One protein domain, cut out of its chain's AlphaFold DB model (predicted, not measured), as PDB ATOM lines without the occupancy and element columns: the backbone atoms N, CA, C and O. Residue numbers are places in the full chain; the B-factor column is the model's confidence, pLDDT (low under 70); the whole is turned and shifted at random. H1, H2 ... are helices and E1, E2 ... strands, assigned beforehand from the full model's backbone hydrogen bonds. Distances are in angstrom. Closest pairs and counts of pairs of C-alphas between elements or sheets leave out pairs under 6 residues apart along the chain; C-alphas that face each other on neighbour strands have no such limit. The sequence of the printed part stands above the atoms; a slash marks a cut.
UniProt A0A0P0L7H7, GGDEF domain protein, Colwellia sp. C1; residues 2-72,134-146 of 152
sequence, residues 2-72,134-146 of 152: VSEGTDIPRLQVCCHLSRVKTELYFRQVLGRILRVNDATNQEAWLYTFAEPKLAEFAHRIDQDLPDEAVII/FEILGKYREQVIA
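AT A GLANCE: This is residues 2 to 72 and 134 to 146 of the 152 residues of the protein "GGDEF domain protein" of Colwellia sp. C1 (UniProt A0A0P0L7H7). A small slab of two short parallel strands, E1 and E2, has helix H1 over one face; H2 packs on H1 at a steep angle and reaches away from the strands, and H3 packs on the far end of H2. Long stretches lie outside the named elements, among them residues 2 to 12 before E1, residues 34 to 44 between H1 and E2, and residues 65 to 72 after H2, up to the cut. The printed part has 84 residues with two named strands and three named helices, in the order E1, H1, E2, H2, H3; its class is mostly helix, though under half of the residues are in named elements. The whole is compact, with a radius of gyration of the C-alphas of 13.7 A, and spans 34 by 33 by 25 A.

IN THESE COORDINATES: E1 is residues 13 to 16, 9.8 A from first to last C-alpha, and begins with C-alpha 13 at (157.698, 182.446, 222.371). E2 is residues 45 to 48, 9.9 A long. H1 is residues 23 to 33, 15.6 A long. H2, the longest helix, is residues 52 to 64, 18.5 A long, from C-alpha 52 at (173.035, 196.926, 226.467). H3 is residues 139 to 146, 10.3 A long, and ends with C-alpha 146 at (173.801, 189.095, 252.231).

HOW THE PARTS SIT: E1 and E2 are parallel neighbours, with 15 degrees between their directions; N 14 and O 45 are within hydrogen-bond range at 2.8 A, as are N 47 and O 14 at 2.8 A. E1, H1 and E2 form a strand-helix-strand unit, two parallel neighbour strands with a helix between them in the chain, and its crossover is right-handed. The closest C-alphas of H1 and E2 are those of Leu 30 and Leu 46, 7.6 A apart. H1 and H2 touch, the closest C-alphas being those of Glu 23 and Phe 57 at 6.1 A, and run the same way at a steep tilt of 62 degrees. H2 touches H3 with residues 60 to 64 alone; the closest C-alphas are those of Asp 64 and Lys 139, 5.6 A apart, and the lines are about perpendicular at 83 degrees. H3 is apart from H1, E1 and E2, and E1 is apart from H2. In H2 and H3 every O i to N i+4 pair is within hydrogen-bond range; in H1 5 of 7 are.

THE WHOLE: The two C-alphas farthest apart, those of Thr 40 and Ala 146, are 39.2 A apart. Residues 73 to 133 are cut out, and C-alphas 72 and 134 are 14.4 A apart across the cut. The link from H1 to E2 is long, with 11 residues. The mean pLDDT of the printed part is 80.8; residues 2 to 6, 67 to 72 and 134 to 142 are under 70.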
ATOM      1  N   VAL A   2     147.880 193.153 230.562       54.34
ATOM      2  CA  VAL A   2     147.247 191.942 231.135       54.34
ATOM      3  C   VAL A   2     148.385 190.984 231.492       54.34
ATOM      4  O   VAL A   2     148.557 189.943 230.878       54.34
ATOM      5  N   SER A   3     149.289 191.433 232.362       54.97
ATOM      6  CA  SER A   3     150.500 190.679 232.735       54.97
ATOM      7  C   SER A   3     150.805 190.721 234.228       54.97
ATOM      8  O   SER A   3     151.653 189.974 234.704       54.97
ATOM      9  N   GLU A   4     150.113 191.576 234.975       58.81
ATOM     10  CA  GLU A   4     150.179 191.646 236.429       58.81
ATOM     11  C   GLU A   4     148.864 191.084 236.989       58.81
ATOM     12  O   GLU A   4     147.800 191.330 236.419       58.81
ATOM     13  N   GLY A   5     148.931 190.265 238.040       63.38
ATOM     14  CA  GLY A   5     147.743 189.685 238.685       63.38
ATOM     15  C   GLY A   5     147.041 188.547 237.928       63.38
ATOM     16  O   GLY A   5     145.952 188.145 238.325       63.38
ATOM     17  N   THR A   6     147.641 188.007 236.863       68.94
ATOM     18  CA  THR A   6     147.101 186.859 236.110       68.94
ATOM     19  C   THR A   6     148.088 185.692 236.119       68.94
ATOM     20  O   THR A   6     149.297 185.887 235.958       68.94
ATOM     21  N   ASP A   7     147.598 184.467 236.329       70.25
ATOM     22  CA  ASP A   7     148.419 183.261 236.184       70.25
ATOM     23  C   ASP A   7     148.496 182.859 234.710       70.25
ATOM     24  O   ASP A   7     147.683 182.098 234.189       70.25
ATOM     25  N   ILE A   8     149.452 183.460 234.007       74.94
ATOM     26  CA  ILE A   8     149.669 183.200 232.585       74.94
ATOM     27  C   ILE A   8     150.399 181.856 232.426       74.94
ATOM     28  O   ILE A   8     151.443 181.664 233.063       74.94
ATOM     29  N   PRO A   9     149.908 180.941 231.568       73.00
ATOM     30  CA  PRO A   9     150.571 179.666 231.293       73.00
ATOM     31  C   PRO A   9     151.970 179.857 230.679       73.00
ATOM     32  O   PRO A   9     152.335 180.950 230.245       73.00
ATOM     33  N   ARG A  10     152.773 178.783 230.655       85.81
ATOM     34  CA  ARG A  10     154.136 178.780 230.087       85.81
ATOM     35  C   ARG A  10     154.165 179.411 228.689       85.81
ATOM     36  O   ARG A  10     153.378 179.035 227.822       85.81
ATOM     37  N   LEU A  11     155.118 180.315 228.459       87.50
ATOM     38  CA  LEU A  11     155.315 180.974 227.166       87.50
ATOM     39  C   LEU A  11     156.445 180.300 226.380       87.50
ATOM     40  O   LEU A  11     157.593 180.344 226.802       87.50
ATOM     41  N   GLN A  12     156.140 179.722 225.217       89.12
ATOM     42  CA  GLN A  12     157.165 179.170 224.315       89.12
ATOM     43  C   GLN A  12     157.848 180.248 223.469       89.12
ATOM     44  O   GLN A  12     159.019 180.130 223.136       89.12
ATOM     45  N   VAL A  13     157.133 181.312 223.107       90.56
ATOM     46  CA  VAL A  13     157.698 182.446 222.371       90.56
ATOM     47  C   VAL A  13     157.238 183.721 223.053       90.56
ATOM     48  O   VAL A  13     156.040 183.940 223.236       90.56
ATOM     49  N   CYS A  14     158.187 184.566 223.436       90.50
ATOM     50  CA  CYS A  14     157.926 185.860 224.041       90.50
ATOM     51  C   CYS A  14     158.636 186.958 223.254       90.50
ATOM     52  O   CYS A  14     159.840 186.890 223.022       90.50
ATOM     53  N   CYS A  15     157.892 187.999 222.889       92.19
ATOM     54  CA  CYS A  15     158.441 189.219 222.312       92.19
ATOM     55  C   CYS A  15     158.343 190.341 223.351       92.19
ATOM     56  O   CYS A  15     157.281 190.938 223.546       92.19
ATOM     57  N   HIS A  16     159.449 190.634 224.028       90.00
ATOM     58  CA  HIS A  16     159.546 191.706 225.008       90.00
ATOM     59  C   HIS A  16     159.761 193.056 224.303       90.00
ATOM     60  O   HIS A  16     160.877 193.541 224.133       90.00
ATOM     61  N   LEU A  17     158.651 193.671 223.889       89.88
ATOM     62  CA  LEU A  17     158.617 194.971 223.201       89.88
ATOM     63  C   LEU A  17     158.216 196.117 224.147       89.88
ATOM     64  O   LEU A  17     157.526 197.060 223.758       89.88
ATOM     65  N   SER A  18     158.620 196.021 225.415       86.19
ATOM     66  CA  SER A  18     158.322 197.023 226.439       86.19
ATOM     67  C   SER A  18     159.411 198.095 226.523       86.19
ATOM     68  O   SER A  18     160.582 197.849 226.244       86.19
ATOM     69  N   ARG A  19     159.027 199.299 226.966       87.38
ATOM     70  CA  ARG A  19     159.975 200.361 227.358       87.38
ATOM     71  C   ARG A  19     160.534 200.158 228.769       87.38
ATOM     72  O   ARG A  19     161.463 200.863 229.153       87.38
ATOM     73  N   VAL A  20     159.955 199.240 229.543       88.00
ATOM     74  CA  VAL A  20     160.419 198.896 230.891       88.00
ATOM     75  C   VAL A  20     161.698 198.071 230.774       88.00
ATOM     76  O   VAL A  20     161.738 197.077 230.056       88.00
ATOM     77  N   LYS A  21     162.749 198.504 231.472       87.31
ATOM     78  CA  LYS A  21     164.091 197.899 231.424       87.31
ATOM     79  C   LYS A  21     164.666 197.695 232.823       87.31
ATOM     80  O   LYS A  21     165.847 197.933 233.054       87.31
ATOM     81  N   THR A  22     163.817 197.376 233.790       90.25
ATOM     82  CA  THR A  22     164.294 197.009 235.123       90.25
ATOM     83  C   THR A  22     164.653 195.529 235.122       90.25
ATOM     84  O   THR A  22     163.956 194.718 234.511       90.25
ATOM     85  N   GLU A  23     165.730 195.176 235.819       89.19
ATOM     86  CA  GLU A  23     166.182 193.787 235.930       89.19
ATOM     87  C   GLU A  23     165.087 192.890 236.521       89.19
ATOM     88  O   GLU A  23     164.796 191.821 235.992       89.19
ATOM     89  N   LEU A  24     164.385 193.379 237.551       88.38
ATOM     90  CA  LEU A  24     163.257 192.679 238.166       88.38
ATOM     91  C   LEU A  24     162.166 192.319 237.147       88.38
ATOM     92  O   LEU A  24     161.704 191.181 237.118       88.38
ATOM     93  N   TYR A  25     161.764 193.269 236.302       88.44
ATOM     94  CA  TYR A  25     160.732 193.024 235.297       88.44
ATOM     95  C   TYR A  25     161.209 192.023 234.239       88.44
ATOM     96  O   TYR A  25     160.472 191.113 233.864       88.44
ATOM     97  N   PHE A  26     162.469 192.138 233.808       90.06
ATOM     98  CA  PHE A  26     163.075 191.203 232.863       90.06
ATOM     99  C   PHE A  26     163.092 189.766 233.415       90.06
ATOM    100  O   PHE A  26     162.633 188.841 232.741       90.06
ATOM    101  N   ARG A  27     163.501 189.589 234.680       88.31
ATOM    102  CA  ARG A  27     163.466 188.296 235.385       88.31
ATOM    103  C   ARG A  27     162.049 187.741 235.516       88.31
ATOM    104  O   ARG A  27     161.840 186.548 235.320       88.31
ATOM    105  N   GLN A  28     161.062 188.588 235.808       86.94
ATOM    106  CA  GLN A  28     159.657 188.171 235.903       86.94
ATOM    107  C   GLN A  28     159.111 187.654 234.570       86.94
ATOM    108  O   GLN A  28     158.407 186.644 234.557       86.94
ATOM    109  N   VAL A  29     159.432 188.328 233.460       88.56
ATOM    110  CA  VAL A  29     159.028 187.904 232.111       88.56
ATOM    111  C   VAL A  29     159.704 186.583 231.752       88.56
ATOM    112  O   VAL A  29     159.019 185.626 231.392       88.56
ATOM    113  N   LEU A  30     161.026 186.500 231.919       89.50
ATOM    114  CA  LEU A  30     161.792 185.293 231.621       89.50
ATOM    115  C   LEU A  30     161.340 184.096 232.471       89.50
ATOM    116  O   LEU A  30     161.201 182.990 231.956       89.50
ATOM    117  N   GLY A  31     160.978 184.318 233.736       88.50
ATOM    118  CA  GLY A  31     160.439 183.275 234.611       88.50
ATOM    119  C   GLY A  31     159.126 182.647 234.122       88.50
ATOM    120  O   GLY A  31     158.804 181.531 234.519       88.50
ATOM    121  N   ARG A  32     158.359 183.310 233.242       87.62
ATOM    122  CA  ARG A  32     157.175 182.704 232.592       87.62
ATOM    123  C   ARG A  32     157.548 181.801 231.414       87.62
ATOM    124  O   ARG A  32     156.799 180.880 231.094       87.62
ATOM    125  N   ILE A  33     158.688 182.073 230.789       89.12
ATOM    126  CA  ILE A  33     159.229 181.355 229.630       89.12
ATOM    127  C   ILE A  33     159.946 180.079 230.092       89.12
ATOM    128  O   ILE A  33     159.750 179.013 229.515       89.12
ATOM    129  N   LEU A  34     160.700 180.176 231.192       86.56
ATOM    130  CA  LEU A  34     161.480 179.079 231.782       86.56
ATOM    131  C   LEU A  34     160.651 178.037 232.553       86.56
ATOM    132  O   LEU A  34     161.211 177.073 233.066       86.56
ATOM    133  N   ARG A  35     159.325 178.201 232.664       85.94
ATOM    134  CA  ARG A  35     158.462 177.181 233.290       85.94
ATOM    135  C   ARG A  35     158.628 175.856 232.544       85.94
ATOM    136  O   ARG A  35     158.653 175.862 231.319       85.94
ATOM    137  N   VAL A  36     158.675 174.739 233.262       82.62
ATOM    138  CA  VAL A  36     158.643 173.392 232.671       82.62
ATOM    139  C   VAL A  36     157.193 172.909 232.633       82.62
ATOM    140  O   VAL A  36     156.420 173.194 233.548       82.62
ATOM    141  N   ASN A  37     156.795 172.227 231.559       83.50
ATOM    142  CA  ASN A  37     155.491 171.560 231.459       83.50
ATOM    143  C   ASN A  37     155.632 170.152 230.857       83.50
ATOM    144  O   ASN A  37     156.701 169.788 230.384       83.50
ATOM    145  N   ASP A  38     154.543 169.385 230.798       84.06
ATOM    146  CA  ASP A  38     154.552 168.016 230.248       84.06
ATOM    147  C   ASP A  38     154.568 167.955 228.708       84.06
ATOM    148  O   ASP A  38     154.346 166.903 228.103       84.06
ATOM    149  N   ALA A  39     154.788 169.086 228.030       83.12
ATOM    150  CA  ALA A  39     154.834 169.109 226.574       83.12
ATOM    151  C   ALA A  39     156.101 168.415 226.051       83.12
ATOM    152  O   ALA A  39     157.164 168.447 226.664       83.12
ATOM    153  N   THR A  40     156.031 167.850 224.846       84.50
ATOM    154  CA  THR A  40     157.213 167.246 224.208       84.50
ATOM    155  C   THR A  40     158.302 168.282 223.916       84.50
ATOM    156  O   THR A  40     159.483 167.959 223.983       84.50
ATOM    157  N   ASN A  41     157.915 169.528 223.611       86.06
ATOM    158  CA  ASN A  41     158.852 170.609 223.322       86.06
ATOM    159  C   ASN A  41     158.996 171.588 224.502       86.06
ATOM    160  O   ASN A  41     158.111 172.415 224.763       86.06
ATOM    161  N   GLN A  42     160.152 171.517 225.163       85.38
ATOM    162  CA  GLN A  42     160.558 172.409 226.251       85.38
ATOM    163  C   GLN A  42     161.407 173.596 225.789       85.38
ATOM    164  O   GLN A  42     161.783 174.432 226.606       85.38
ATOM    165  N   GLU A  43     161.674 173.734 224.493       88.44
ATOM    166  CA  GLU A  43     162.346 174.923 223.981       88.44
ATOM    167  C   GLU A  43     161.439 176.146 224.121       88.44
ATOM    168  O   GLU A  43     160.202 176.055 224.064       88.44
ATOM    169  N   ALA A  44     162.065 177.297 224.339       90.81
ATOM    170  CA  ALA A  44     161.386 178.573 224.349       90.81
ATOM    171  C   ALA A  44     162.323 179.709 223.934       90.81
ATOM    172  O   ALA A  44     163.538 179.623 224.096       90.81
ATOM    173  N   TRP A  45     161.739 180.781 223.405       92.50
ATOM    174  CA  TRP A  45     162.457 181.890 222.788       92.50
ATOM    175  C   TRP A  45     162.014 183.224 223.384       92.50
ATOM    176  O   TRP A  45     160.818 183.508 223.479       92.50
ATOM    177  N   LEU A  46     162.988 184.065 223.733       92.56
ATOM    178  CA  LEU A  46     162.778 185.454 224.129       92.56
ATOM    179  C   LEU A  46     163.413 186.379 223.090       92.56
ATOM    180  O   LEU A  46     164.631 186.421 222.944       92.56
ATOM    181  N   TYR A  47     162.584 187.165 222.413       93.81
ATOM    182  CA  TYR A  47     163.018 188.241 221.530       93.81
ATOM    183  C   TYR A  47     162.872 189.579 222.249       93.81
ATOM    184  O   TYR A  47     161.804 189.899 222.771       93.81
ATOM    185  N   THR A  48     163.932 190.380 222.267       91.81
ATOM    186  CA  THR A  48     163.940 191.708 222.889       91.81
ATOM    187  C   THR A  48     164.791 192.674 222.068       91.81
ATOM    188  O   THR A  48     165.496 192.271 221.143       91.81
ATOM    189  N   PHE A  49     164.723 193.964 222.389       91.25
ATOM    190  CA  PHE A  49     165.596 194.963 221.781       91.25
ATOM    191  C   PHE A  49     167.068 194.681 222.105       91.25
ATOM    192  O   PHE A  49     167.393 194.309 223.232       91.25
ATOM    193  N   ALA A  50     167.948 194.936 221.132       90.88
ATOM    194  CA  ALA A  50     169.403 194.872 221.282       90.88
ATOM    195  C   ALA A  50     169.920 196.063 222.108       90.88
ATOM    196  O   ALA A  50     170.592 196.963 221.610       90.88
ATOM    197  N   GLU A  51     169.518 196.108 223.372       92.88
ATOM    198  CA  GLU A  51     169.847 197.168 224.306       92.88
ATOM    199  C   GLU A  51     170.868 196.659 225.336       92.88
ATOM    200  O   GLU A  51     170.698 195.545 225.842       92.88
ATOM    201  N   PRO A  52     171.926 197.432 225.657       92.56
ATOM    202  CA  PRO A  52     173.035 196.926 226.467       92.56
ATOM    203  C   PRO A  52     172.643 196.417 227.859       92.56
ATOM    204  O   PRO A  52     173.168 195.399 228.296       92.56
ATOM    205  N   LYS A  53     171.702 197.077 228.546       91.62
ATOM    206  CA  LYS A  53     171.262 196.669 229.889       91.62
ATOM    207  C   LYS A  53     170.467 195.374 229.836       91.62
ATOM    208  O   LYS A  53     170.625 194.524 230.700       91.62
ATOM    209  N   LEU A  54     169.625 195.200 228.816       91.25
ATOM    210  CA  LEU A  54     168.876 193.951 228.643       91.25
ATOM    211  C   LEU A  54     169.808 192.767 228.349       91.25
ATOM    212  O   LEU A  54     169.577 191.677 228.865       91.25
ATOM    213  N   ALA A  55     170.874 192.989 227.574       91.06
ATOM    214  CA  ALA A  55     171.909 191.981 227.350       91.06
ATOM    215  C   ALA A  55     172.686 191.658 228.641       91.06
ATOM    216  O   ALA A  55     172.928 190.489 228.936       91.06
ATOM    217  N   GLU A  56     173.017 192.674 229.440       93.25
ATOM    218  CA  GLU A  56     173.660 192.503 230.747       93.25
ATOM    219  C   GLU A  56     172.786 191.684 231.711       93.25
ATOM    220  O   GLU A  56     173.278 190.751 232.343       93.25
ATOM    221  N   PHE A  57     171.482 191.969 231.784       91.75
ATOM    222  CA  PHE A  57     170.554 191.191 232.610       91.75
ATOM    223  C   PHE A  57     170.445 189.741 232.142       91.75
ATOM    224  O   PHE A  57     170.419 188.842 232.977       91.75
ATOM    225  N   ALA A  58     170.407 189.498 230.828       90.38
ATOM    226  CA  ALA A  58     170.403 188.142 230.289       90.38
ATOM    227  C   ALA A  58     171.663 187.371 230.707       90.38
ATOM    228  O   ALA A  58     171.552 186.246 231.179       90.38
ATOM    229  N   HIS A  59     172.836 188.002 230.620       90.19
ATOM    230  CA  HIS A  59     174.094 187.379 231.028       90.19
ATOM    231  C   HIS A  59     174.159 187.096 232.534       90.19
ATOM    232  O   HIS A  59     174.620 186.038 232.943       90.19
ATOM    233  N   ARG A  60     173.666 188.010 233.376       89.25
ATOM    234  CA  ARG A  60     173.587 187.770 234.826       89.25
ATOM    235  C   ARG A  60     172.662 186.612 235.170       89.25
ATOM    236  O   ARG A  60     172.993 185.813 236.034       89.25
ATOM    237  N   ILE A  61     171.517 186.518 234.499       87.44
ATOM    238  CA  ILE A  61     170.579 185.418 234.735       87.44
ATOM    239  C   ILE A  61     171.178 184.082 234.296       87.44
ATOM    240  O   ILE A  61     170.975 183.091 234.985       87.44
ATOM    241  N   ASP A  62     171.919 184.061 233.192       85.88
ATOM    242  CA  ASP A  62     172.642 182.875 232.726       85.88
ATOM    243  C   ASP A  62     173.640 182.375 233.786       85.88
ATOM    244  O   ASP A  62     173.656 181.196 234.110       85.88
ATOM    245  N   GLN A  63     174.377 183.288 234.428       84.75
ATOM    246  CA  GLN A  63     175.285 182.958 235.538       84.75
ATOM    247  C   GLN A  63     174.580 182.533 236.838       84.75
ATOM    248  O   GLN A  63     175.212 181.930 237.706       84.75
ATOM    249  N   ASP A  64     173.315 182.916 237.017       82.75
ATOM    250  CA  ASP A  64     172.510 182.559 238.189       82.75
ATOM    251  C   ASP A  64     171.802 181.208 238.030       82.75
ATOM    252  O   ASP A  64     171.299 180.671 239.021       82.75
ATOM    253  N   LEU A  65     171.660 180.705 236.802       78.19
ATOM    254  CA  LEU A  65     170.943 179.466 236.543       78.19
ATOM    255  C   LEU A  65     171.836 178.277 236.938       78.19
ATOM    256  O   LEU A  65     173.009 178.269 236.577       78.19
ATOM    257  N   PRO A  66     171.317 177.281 237.678       75.62
ATOM    258  CA  PRO A  66     172.102 176.096 238.001       75.62
ATOM    259  C   PRO A  66     172.463 175.325 236.725       75.62
ATOM    260  O   PRO A  66     171.633 175.192 235.824       75.62
ATOM    261  N   ASP A  67     173.686 174.783 236.683       69.12
ATOM    262  CA  ASP A  67     174.198 173.990 235.552       69.12
ATOM    263  C   ASP A  67     173.346 172.732 235.295       69.12
ATOM    264  O   ASP A  67     173.236 172.245 234.168       69.12
ATOM    265  N   GLU A  68     172.699 172.221 236.345       67.88
ATOM    266  CA  GLU A  68     171.761 171.108 236.274       67.88
ATOM    267  C   GLU A  68     170.310 171.584 236.401       67.88
ATOM    268  O   GLU A  68     169.951 172.395 237.258       67.88
ATOM    269  N   ALA A  69     169.432 171.035 235.558       64.25
ATOM    270  CA  ALA A  69     168.005 171.324 235.617       64.25
ATOM    271  C   ALA A  69     167.383 170.719 236.887       64.25
ATOM    272  O   ALA A  69     167.062 169.530 236.939       64.25
ATOM    273  N   VAL A  70     167.165 171.552 237.903       64.69
ATOM    274  CA  VAL A  70     166.493 171.145 239.141       64.69
ATOM    275  C   VAL A  70     164.978 171.127 238.922       64.69
ATOM    276  O   VAL A  70     164.301 172.152 239.007       64.69
ATOM    277  N   ILE A  71     164.429 169.946 238.634       66.44
ATOM    278  CA  ILE A  71     162.979 169.727 238.571       66.44
ATOM    279  C   ILE A  71     162.508 169.242 239.943       66.44
ATOM    280  O   ILE A  71     162.712 168.087 240.314       66.44
ATOM    281  N   ILE A  72     161.869 170.130 240.704       68.06
ATOM    282  CA  ILE A  72     161.278 169.777 241.998       68.06
ATOM    283  C   ILE A  72     159.878 169.219 241.749       68.06
ATOM    284  O   ILE A  72     158.904 169.966 241.635       68.06
ATOM    285  N   PHE A 134     170.438 176.258 249.273       48.06
ATOM    286  CA  PHE A 134     171.260 177.422 248.936       48.06
ATOM    287  C   PHE A 134     171.990 177.260 247.604       48.06
ATOM    288  O   PHE A 134     172.050 178.220 246.851       48.06
ATOM    289  N   GLU A 135     172.406 176.047 247.239       52.91
ATOM    290  CA  GLU A 135     173.013 175.770 245.925       52.91
ATOM    291  C   GLU A 135     172.043 176.035 244.755       52.91
ATOM    292  O   GLU A 135     172.469 176.332 243.643       52.91
ATOM    293  N   ILE A 136     170.728 175.996 245.007       56.00
ATOM    294  CA  ILE A 136     169.681 176.333 244.025       56.00
ATOM    295  C   ILE A 136     169.451 177.856 243.936       56.00
ATOM    296  O   ILE A 136     168.903 178.367 242.953       56.00
ATOM    297  N   LEU A 137     169.824 178.615 244.969       57.53
ATOM    298  CA  LEU A 137     169.701 180.068 244.993       57.53
ATOM    299  C   LEU A 137     170.900 180.681 244.255       57.53
ATOM    300  O   LEU A 137     171.937 180.916 244.852       57.53
ATOM    301  N   GLY A 138     170.746 180.993 242.967       64.94
ATOM    302  CA  GLY A 138     171.786 181.687 242.195       64.94
ATOM    303  C   GLY A 138     172.363 182.945 242.878       64.94
ATOM    304  O   GLY A 138     171.705 183.596 243.704       64.94
ATOM    305  N   LYS A 139     173.587 183.318 242.481       65.94
ATOM    306  CA  LYS A 139     174.452 184.341 243.109       65.94
ATOM    307  C   LYS A 139     173.771 185.687 243.356       65.94
ATOM    308  O   LYS A 139     174.026 186.332 244.373       65.94
ATOM    309  N   TYR A 140     172.885 186.131 242.464       65.62
ATOM    310  CA  TYR A 140     172.125 187.369 242.659       65.62
ATOM    311  C   TYR A 140     171.267 187.340 243.931       65.62
ATOM    312  O   TYR A 140     171.216 188.318 244.677       65.62
ATOM    313  N   ARG A 141     170.581 186.224 244.207       67.56
ATOM    314  CA  ARG A 141     169.721 186.123 245.395       67.56
ATOM    315  C   ARG A 141     170.558 186.051 246.668       67.56
ATOM    316  O   ARG A 141     170.168 186.668 247.655       67.56
ATOM    317  N   GLU A 142     171.704 185.378 246.626       69.88
ATOM    318  CA  GLU A 142     172.673 185.380 247.726       69.88
ATOM    319  C   GLU A 142     173.177 186.795 248.026       69.88
ATOM    320  O   GLU A 142     173.161 187.211 249.179       69.88
ATOM    321  N   GLN A 143     173.535 187.577 247.001       70.50
ATOM    322  CA  GLN A 143     173.965 188.970 247.171       70.50
ATOM    323  C   GLN A 143     172.873 189.849 247.781       70.50
ATOM    324  O   GLN A 143     173.157 190.667 248.658       70.50
ATOM    325  N   VAL A 144     171.619 189.683 247.345       72.31
ATOM    326  CA  VAL A 144     170.485 190.414 247.922       72.31
ATOM    327  C   VAL A 144     170.311 190.051 249.396       72.31
ATOM    328  O   VAL A 144     170.203 190.957 250.214       72.31
ATOM    329  N   ILE A 145     170.327 188.761 249.748       75.69
ATOM    330  CA  ILE A 145     170.193 188.300 251.141       75.69
ATOM    331  C   ILE A 145     171.361 188.813 251.996       75.69
ATOM    332  O   ILE A 145     171.130 189.454 253.018       75.69
ATOM    333  N   ALA A 146     172.600 188.643 251.532       72.12
ATOM    334  CA  ALA A 146     173.801 189.095 252.231       72.12
ATOM    335  C   ALA A 146     173.812 190.614 252.473       72.12
ATOM    336  O   ALA A 146     174.313 191.078 253.493       72.12
TER     337      ALA A 146